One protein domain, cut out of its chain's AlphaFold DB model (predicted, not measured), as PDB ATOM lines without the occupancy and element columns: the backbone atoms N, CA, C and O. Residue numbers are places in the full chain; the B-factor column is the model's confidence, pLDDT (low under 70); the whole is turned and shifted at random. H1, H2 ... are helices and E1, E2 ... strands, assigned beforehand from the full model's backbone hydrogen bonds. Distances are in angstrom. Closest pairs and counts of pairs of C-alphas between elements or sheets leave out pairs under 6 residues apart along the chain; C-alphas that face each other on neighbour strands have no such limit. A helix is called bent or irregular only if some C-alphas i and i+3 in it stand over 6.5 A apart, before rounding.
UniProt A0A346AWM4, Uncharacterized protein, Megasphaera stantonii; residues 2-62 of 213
ATOM      1  N   GLU A   2     234.835 215.758 200.705       77.25
ATOM      2  CA  GLU A   2     235.611 215.274 199.550       77.25
ATOM      3  C   GLU A   2     236.076 213.813 199.689       77.25
ATOM      4  O   GLU A   2     236.008 213.042 198.739       77.25
ATOM      5  N   GLU A   3     236.425 213.400 200.905       75.88
ATOM      6  CA  GLU A   3     236.903 212.049 201.222       75.88
ATOM      7  C   GLU A   3     235.833 210.966 201.020       75.88
ATOM      8  O   GLU A   3     236.081 209.930 200.413       75.88
ATOM      9  N   TYR A   4     234.592 211.243 201.424       79.69
ATOM     10  CA  TYR A   4     233.474 210.327 201.189       79.69
ATOM     11  C   TYR A   4     233.174 210.150 199.693       79.69
ATOM     12  O   TYR A   4     232.829 209.056 199.248       79.69
ATOM     13  N   LYS A   5     233.345 211.216 198.901       82.44
ATOM     14  CA  LYS A   5     233.189 211.155 197.445       82.44
ATOM     15  C   LYS A   5     234.280 210.287 196.814       82.44
ATOM     16  O   LYS A   5     233.958 209.454 195.977       82.44
ATOM     17  N   ALA A   6     235.527 210.417 197.269       85.88
ATOM     18  CA  ALA A   6     236.628 209.576 196.807       85.88
ATOM     19  C   ALA A   6     236.369 208.081 197.075       85.88
ATOM     20  O   ALA A   6     236.579 207.255 196.189       85.88
ATOM     21  N   LEU A   7     235.829 207.737 198.250       86.19
ATOM     22  CA  LEU A   7     235.453 206.355 198.578       86.19
ATOM     23  C   LEU A   7     234.305 205.824 197.701       86.19
ATOM     24  O   LEU A   7     234.302 204.651 197.329       86.19
ATOM     25  N   MET A   8     233.324 206.665 197.361       86.31
ATOM     26  CA  MET A   8     232.249 206.295 196.429       86.31
ATOM     27  C   MET A   8     232.764 206.110 194.999       86.31
ATOM     28  O   MET A   8     232.400 205.136 194.341       86.31
ATOM     29  N   ASP A   9     233.628 207.010 194.529       88.00
ATOM     30  CA  ASP A   9     234.236 206.933 193.199       88.00
ATOM     31  C   ASP A   9     235.095 205.660 193.065       88.00
ATOM     32  O   ASP A   9     235.024 204.973 192.042       88.00
ATOM     33  N   ALA A  10     235.822 205.281 194.124       86.19
ATOM     34  CA  ALA A  10     236.564 204.021 194.203       86.19
ATOM     35  C   ALA A  10     235.644 202.788 194.122       86.19
ATOM     36  O   ALA A  10     235.939 201.845 193.386       86.19
ATOM     37  N   GLY A  11     234.489 202.817 194.798       84.44
ATOM     38  CA  GLY A  11     233.490 201.744 194.718       84.44
ATOM     39  C   GLY A  11     232.908 201.579 193.312       84.44
ATOM     40  O   GLY A  11     232.752 200.460 192.821       84.44
ATOM     41  N   ILE A  12     232.647 202.692 192.618       85.19
ATOM     42  CA  ILE A  12     232.181 202.684 191.222       85.19
ATOM     43  C   ILE A  12     233.256 202.120 190.287       85.19
ATOM     44  O   ILE A  12     232.934 201.363 189.368       85.19
ATOM     45  N   ALA A  13     234.522 202.488 190.493       86.12
ATOM     46  CA  ALA A  13     235.636 201.974 189.702       86.12
ATOM     47  C   ALA A  13     235.778 200.451 189.861       86.12
ATOM     48  O   ALA A  13     235.799 199.734 188.860       86.12
ATOM     49  N   TYR A  14     235.754 199.958 191.103       83.88
ATOM     50  CA  TYR A  14     235.843 198.532 191.413       83.88
ATOM     51  C   TYR A  14     234.705 197.719 190.779       83.88
ATOM     52  O   TYR A  14     234.931 196.646 190.220       83.88
ATOM     53  N   ALA A  15     233.475 198.239 190.798       83.88
ATOM     54  CA  ALA A  15     232.330 197.571 190.181       83.88
ATOM     55  C   ALA A  15     232.437 197.441 188.663       83.88
ATOM     56  O   ALA A  15     232.064 196.411 188.101       83.88
ATOM     57  N   LYS A  16     232.966 198.472 187.992       83.94
ATOM     58  CA  LYS A  16     233.203 198.432 186.543       83.94
ATOM     59  C   LYS A  16     234.257 197.396 186.167       83.94
ATOM     60  O   LYS A  16     234.121 196.761 185.128       83.94
ATOM     61  N   GLU A  17     235.284 197.244 186.995       83.62
ATOM     62  CA  GLU A  17     236.381 196.305 186.763       83.62
ATOM     63  C   GLU A  17     235.971 194.850 187.027       83.62
ATOM     64  O   GLU A  17     236.315 193.954 186.259       83.62
ATOM     65  N   THR A  18     235.198 194.613 188.087       81.00
ATOM     66  CA  THR A  18     234.845 193.260 188.552       81.00
ATOM     67  C   THR A  18     233.484 192.761 188.064       81.00
ATOM     68  O   THR A  18     233.154 191.591 188.255       81.00
ATOM     69  N   GLY A  19     232.676 193.627 187.442       80.81
ATOM     70  CA  GLY A  19     231.300 193.311 187.054       80.81
ATOM     71  C   GLY A  19     230.336 193.215 188.241       80.81
ATOM     72  O   GLY A  19     229.287 192.579 188.130       80.81
ATOM     73  N   LEU A  20     230.685 193.811 189.385       80.75
ATOM     74  CA  LEU A  20     229.873 193.767 190.597       80.75
ATOM     75  C   LEU A  20     228.587 194.592 190.427       80.75
ATOM     76  O   LEU A  20     228.618 195.767 190.058       80.75
ATOM     77  N   VAL A  21     227.445 193.972 190.721       79.12
ATOM     78  CA  VAL A  21     226.126 194.609 190.622       79.12
ATOM     79  C   VAL A  21     225.747 195.222 191.978       79.12
ATOM     80  O   VAL A  21     225.904 194.549 193.002       79.12
ATOM     81  N   PRO A  22     225.236 196.469 192.022       75.00
ATOM     82  CA  PRO A  22     224.746 197.077 193.259       75.00
ATOM     83  C   PRO A  22     223.734 196.180 193.984       75.00
ATOM     84  O   PRO A  22     222.863 195.588 193.348       75.00
ATOM     85  N   GLY A  23     223.840 196.095 195.312       71.00
ATOM     86  CA  GLY A  23     222.983 195.250 196.150       71.00
ATOM     87  C   GLY A  23     223.591 193.896 196.531       71.00
ATOM     88  O   GLY A  23     223.072 193.242 197.432       71.00
ATOM     89  N   VAL A  24     224.714 193.496 195.923       79.88
ATOM     90  CA  VAL A  24     225.449 192.270 196.281       79.88
ATOM     91  C   VAL A  24     226.590 192.593 197.246       79.88
ATOM     92  O   VAL A  24     227.429 193.445 196.951       79.88
ATOM     93  N   SER A  25     226.649 191.903 198.388       81.75
ATOM     94  CA  SER A  25     227.786 191.992 199.313       81.75
ATOM     95  C   SER A  25     229.025 191.308 198.730       81.75
ATOM     96  O   SER A  25     228.930 190.228 198.150       81.75
ATOM     97  N   LEU A  26     230.200 191.911 198.929       81.75
ATOM     98  CA  LEU A  26     231.468 191.304 198.519       81.75
ATOM     99  C   LEU A  26     231.760 190.027 199.315       81.75
ATOM    100  O   LEU A  26     231.572 189.995 200.537       81.75
ATOM    101  N   SER A  27     232.293 189.012 198.632       83.12
ATOM    102  CA  SER A  27     232.833 187.819 199.283       83.12
ATOM    103  C   SER A  27     234.120 188.145 200.059       83.12
ATOM    104  O   SER A  27     234.804 189.121 199.732       83.12
ATOM    105  N   PRO A  28     234.501 187.341 201.068       77.56
ATOM    106  CA  PRO A  28     235.762 187.530 201.789       77.56
ATOM    107  C   PRO A  28     236.985 187.615 200.864       77.56
ATOM    108  O   PRO A  28     237.886 188.420 201.093       77.56
ATOM    109  N   GLU A  29     236.995 186.833 199.785       72.75
ATOM    110  CA  GLU A  29     238.058 186.821 198.778       72.75
ATOM    111  C   GLU A  29     238.095 188.134 197.984       72.75
ATOM    112  O   GLU A  29     239.172 188.676 197.741       72.75
ATOM    113  N   GLN A  30     236.928 188.679 197.623       79.81
ATOM    114  CA  GLN A  30     236.815 189.971 196.941       79.81
ATOM    115  C   GLN A  30     237.263 191.131 197.838       79.81
ATOM    116  O   GLN A  30     237.932 192.043 197.358       79.81
ATOM    117  N   VAL A  31     236.958 191.072 199.141       81.75
ATOM    118  CA  VAL A  31     237.431 192.054 200.133       81.75
ATOM    119  C   VAL A  31     238.952 191.994 200.291       81.75
ATOM    120  O   VAL A  31     239.613 193.028 200.346       81.75
ATOM    121  N   ALA A  32     239.534 190.795 200.319       74.06
ATOM    122  CA  ALA A  32     240.983 190.627 200.420       74.06
ATOM    123  C   ALA A  32     241.743 191.110 199.170       74.06
ATOM    124  O   ALA A  32     242.927 191.431 199.259       74.06
ATOM    125  N   ALA A  33     241.077 191.162 198.015       77.75
ATOM    126  CA  ALA A  33     241.642 191.631 196.751       77.75
ATOM    127  C   ALA A  33     241.527 193.154 196.542       77.75
ATOM    128  O   ALA A  33     241.931 193.654 195.492       77.75
ATOM    129  N   LEU A  34     240.967 193.898 197.502       80.56
ATOM    130  CA  LEU A  34     240.794 195.344 197.372       80.56
ATOM    131  C   LEU A  34     242.137 196.069 197.284       80.56
ATOM    132  O   LEU A  34     243.020 195.897 198.122       80.56
ATOM    133  N   THR A  35     242.259 196.936 196.282       77.44
ATOM    134  CA  THR A  35     243.446 197.766 196.030       77.44
ATOM    135  C   THR A  35     243.311 199.178 196.606       77.44
ATOM    136  O   THR A  35     244.289 199.922 196.668       77.44
ATOM    137  N   SER A  36     242.112 199.575 197.031       80.81
ATOM    138  CA  SER A  36     241.788 200.890 197.593       80.81
ATOM    139  C   SER A  36     240.587 200.786 198.534       80.81
ATOM    140  O   SER A  36     239.763 199.883 198.385       80.81
ATOM    141  N   ASP A  37     240.495 201.702 199.497       86.94
ATOM    142  CA  ASP A  37     239.319 201.818 200.361       86.94
ATOM    143  C   ASP A  37     238.119 202.299 199.540       86.94
ATOM    144  O   ASP A  37     238.257 203.166 198.672       86.94
ATOM    145  N   MET A  38     236.931 201.753 199.808       89.69
ATOM    146  CA  MET A  38     235.734 202.102 199.046       89.69
ATOM    147  C   MET A  38     234.439 202.025 199.852       89.69
ATOM    148  O   MET A  38     234.324 201.302 200.842       89.69
ATOM    149  N   VAL A  39     233.424 202.750 199.384       89.38
ATOM    150  CA  VAL A  39     232.037 202.617 199.840       89.38
ATOM    151  C   VAL A  39     231.247 201.825 198.804       89.38
ATOM    152  O   VAL A  39     231.272 202.144 197.616       89.38
ATOM    153  N   TRP A  40     230.509 200.819 199.264       90.50
ATOM    154  CA  TRP A  40     229.681 199.950 198.437       90.50
ATOM    155  C   TRP A  40     228.231 199.912 198.925       90.50
ATOM    156  O   TRP A  40     227.978 200.011 200.124       90.50
ATOM    157  N   LEU A  41     227.275 199.776 198.004       87.06
ATOM    158  CA  LEU A  41     225.848 199.683 198.322       87.06
ATOM    159  C   LEU A  41     225.416 198.215 198.373       87.06
ATOM    160  O   LEU A  41     225.392 197.540 197.342       87.06
ATOM    161  N   GLU A  42     225.043 197.745 199.561       86.06
ATOM    162  CA  GLU A  42     224.543 196.385 199.776       86.06
ATOM    163  C   GLU A  42     223.087 196.383 200.249       86.06
ATOM    164  O   GLU A  42     222.610 197.351 200.853       86.06
ATOM    165  N   THR A  43     222.376 195.294 199.957       84.06
ATOM    166  CA  THR A  43     220.983 195.119 200.367       84.06
ATOM    167  C   THR A  43     220.904 194.349 201.680       84.06
ATOM    168  O   THR A  43     221.564 193.326 201.858       84.06
ATOM    169  N   LYS A  44     220.069 194.813 202.613       81.56
ATOM    170  CA  LYS A  44     219.762 194.090 203.853       81.56
ATOM    171  C   LYS A  44     218.279 194.134 204.151       81.56
ATOM    172  O   LYS A  44     217.643 195.181 204.062       81.56
ATOM    173  N   THR A  45     217.747 192.990 204.560       82.88
ATOM    174  CA  THR A  45     216.405 192.897 205.124       82.88
ATOM    175  C   THR A  45     216.428 193.466 206.539       82.88
ATOM    176  O   THR A  45     217.115 192.946 207.420       82.88
ATOM    177  N   VAL A  46     215.689 194.547 206.761       81.19
ATOM    178  CA  VAL A  46     215.489 195.157 208.078       81.19
ATOM    179  C   VAL A  46     214.010 195.100 208.444       81.19
ATOM    180  O   VAL A  46     213.145 195.164 207.577       81.19
ATOM    181  N   MET A  47     213.710 194.966 209.734       82.62
ATOM    182  CA  MET A  47     212.332 194.997 210.226       82.62
ATOM    183  C   MET A  47     211.921 196.456 210.434       82.62
ATOM    184  O   MET A  47     212.410 197.104 211.361       82.62
ATOM    185  N   VAL A  48     211.029 196.975 209.593       76.88
ATOM    186  CA  VAL A  48     210.442 198.313 209.744       76.88
ATOM    187  C   VAL A  48     208.990 198.123 210.150       76.88
ATOM    188  O   VAL A  48     208.223 197.483 209.444       76.88
ATOM    189  N   ASN A  49     208.605 198.633 211.323       77.94
ATOM    190  CA  ASN A  49     207.241 198.501 211.856       77.94
ATOM    191  C   ASN A  49     206.728 197.048 211.970       77.94
ATOM    192  O   ASN A  49     205.527 196.807 211.908       77.94
ATOM    193  N   GLY A  50     207.629 196.081 212.160       81.50
ATOM    194  CA  GLY A  50     207.277 194.661 212.258       81.50
ATOM    195  C   GLY A  50     207.175 193.928 210.916       81.50
ATOM    196  O   GLY A  50     206.972 192.717 210.932       81.50
ATOM    197  N   GLU A  51     207.381 194.610 209.786       84.00
ATOM    198  CA  GLU A  51     207.436 193.995 208.458       84.00
ATOM    199  C   GLU A  51     208.876 193.939 207.918       84.00
ATOM    200  O   GLU A  51     209.655 194.879 208.121       84.00
ATOM    201  N   PRO A  52     209.265 192.845 207.237       85.12
ATOM    202  CA  PRO A  52     210.564 192.749 206.588       85.12
ATOM    203  C   PRO A  52     210.596 193.638 205.341       85.12
ATOM    204  O   PRO A  52     209.833 193.437 204.401       85.12
ATOM    205  N   GLN A  53     211.522 194.594 205.312       82.62
ATOM    206  CA  GLN A  53     211.750 195.476 204.174       82.62
ATOM    207  C   GLN A  53     213.209 195.368 203.715       82.62
ATOM    208  O   GLN A  53     214.134 195.462 204.523       82.62
ATOM    209  N   GLU A  54     213.430 195.166 202.414       83.44
ATOM    210  CA  GLU A  54     214.761 195.297 201.813       83.44
ATOM    211  C   GLU A  54     215.138 196.772 201.708       83.44
ATOM    212  O   GLU A  54     214.410 197.577 201.123       83.44
ATOM    213  N   VAL A  55     216.292 197.127 202.266       84.00
ATOM    214  CA  VAL A  55     216.863 198.469 202.152       84.00
ATOM    215  C   VAL A  55     218.286 198.388 201.621       84.00
ATOM    216  O   VAL A  55     219.028 197.455 201.931       84.00
ATOM    217  N   VAL A  56     218.670 199.394 200.838       85.50
ATOM    218  CA  VAL A  56     220.039 199.573 200.349       85.50
ATOM    219  C   VAL A  56     220.750 200.571 201.252       85.50
ATOM    220  O   VAL A  56     220.224 201.655 201.505       85.50
ATOM    221  N   TYR A  57     221.944 200.226 201.730       85.31
ATOM    222  CA  TYR A  57     222.735 201.099 202.596       85.31
ATOM    223  C   TYR A  57     224.219 201.103 202.205       85.31
ATOM    224  O   TYR A  57     224.718 200.120 201.653       85.31
ATOM    225  N   PRO A  58     224.937 202.211 202.473       87.50
ATOM    226  CA  PRO A  58     226.369 202.291 202.234       87.50
ATOM    227  C   PRO A  58     227.140 201.501 203.292       87.50
ATOM    228  O   PRO A  58     226.971 201.708 204.496       87.50
ATOM    229  N   ARG A  59     228.038 200.635 202.833       88.81
ATOM    230  CA  ARG A  59     229.015 199.915 203.644       88.81
ATOM    231  C   ARG A  59     230.427 200.308 203.226       88.81
ATOM    232  O   ARG A  59     230.736 200.337 202.038       88.81
ATOM    233  N   VAL A  60     231.288 200.593 204.199       88.06
ATOM    234  CA  VAL A  60     232.711 200.860 203.957       88.06
ATOM    235  C   VAL A  60     233.471 199.537 203.921       88.06
ATOM    236  O   VAL A  60     233.355 198.726 204.841       88.06
ATOM    237  N   TYR A  61     234.259 199.348 202.870       84.88
ATOM    238  CA  TYR A  61     235.217 198.267 202.717       84.88
ATOM    239  C   TYR A  61     236.622 198.858 202.708       84.88
ATOM    240  O   TYR A  61     236.927 199.740 201.907       84.88
ATOM    241  N   LEU A  62     237.461 198.383 203.624       82.00
ATOM    242  CA  LEU A  62     238.846 198.821 203.740       82.00
ATOM    243  C   LEU A  62     239.738 197.855 202.971       82.00
ATOM    244  O   LEU A  62     239.562 196.636 203.073       82.00
TER     245      LEU A  62
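This is residues 2 to 62 of the 213 residues of an uncharacterized protein of Megasphaera stantonii (UniProt A0A346AWM4). A long, bent two-stranded hairpin, E1 and E2, makes the longest axis; helix H1 crosses its helix-side end and packs on E1, and short H2 lies near the end of E2. The printed part has 61 residues, in the order H1, H2, E1, E2, the sheet antiparallel, the class mixed. It is only just loose, close to compact, with a radius of gyration of the C-alphas of 12.9 A and spans of 40 by 28 by 18 A.

E1, residues 38 to 48, measures 27.7 A from C-alpha 38 at (235.734, 202.102, 199.046). E2, residues 51 to 61, measures 28.7 A and ends at C-alpha 61, (235.217, 198.267, 202.717). H1, residues 2 to 18, measures 24.6 A; H2, residues 28 to 32, 6.2 A.

E1 and E2 are antiparallel at 160 degrees; N 44 and O 55 are within hydrogen-bond range at 2.9 A. E1 bends by 62 degrees at residue 45, E2 by 51 degrees at 58. The closest C-alphas of H1 and E1, Leu 7 and Met 38, are 4.3 A apart. H1 and E2 are near each other, with 7 pairs of C-alphas within 10 A. The closest C-alphas of H2 and E2, Val 31 and Tyr 61, are 7.1 A apart. H1 and H2 are apart. In H1 and H2 every O i to N i+4 pair is within hydrogen-bond range.

The C-alphas farthest apart, Thr 35 and Gly 50, are 39.8 A apart. The printed part has no cut and no long link; no printed residue is under 70 in pLDDT.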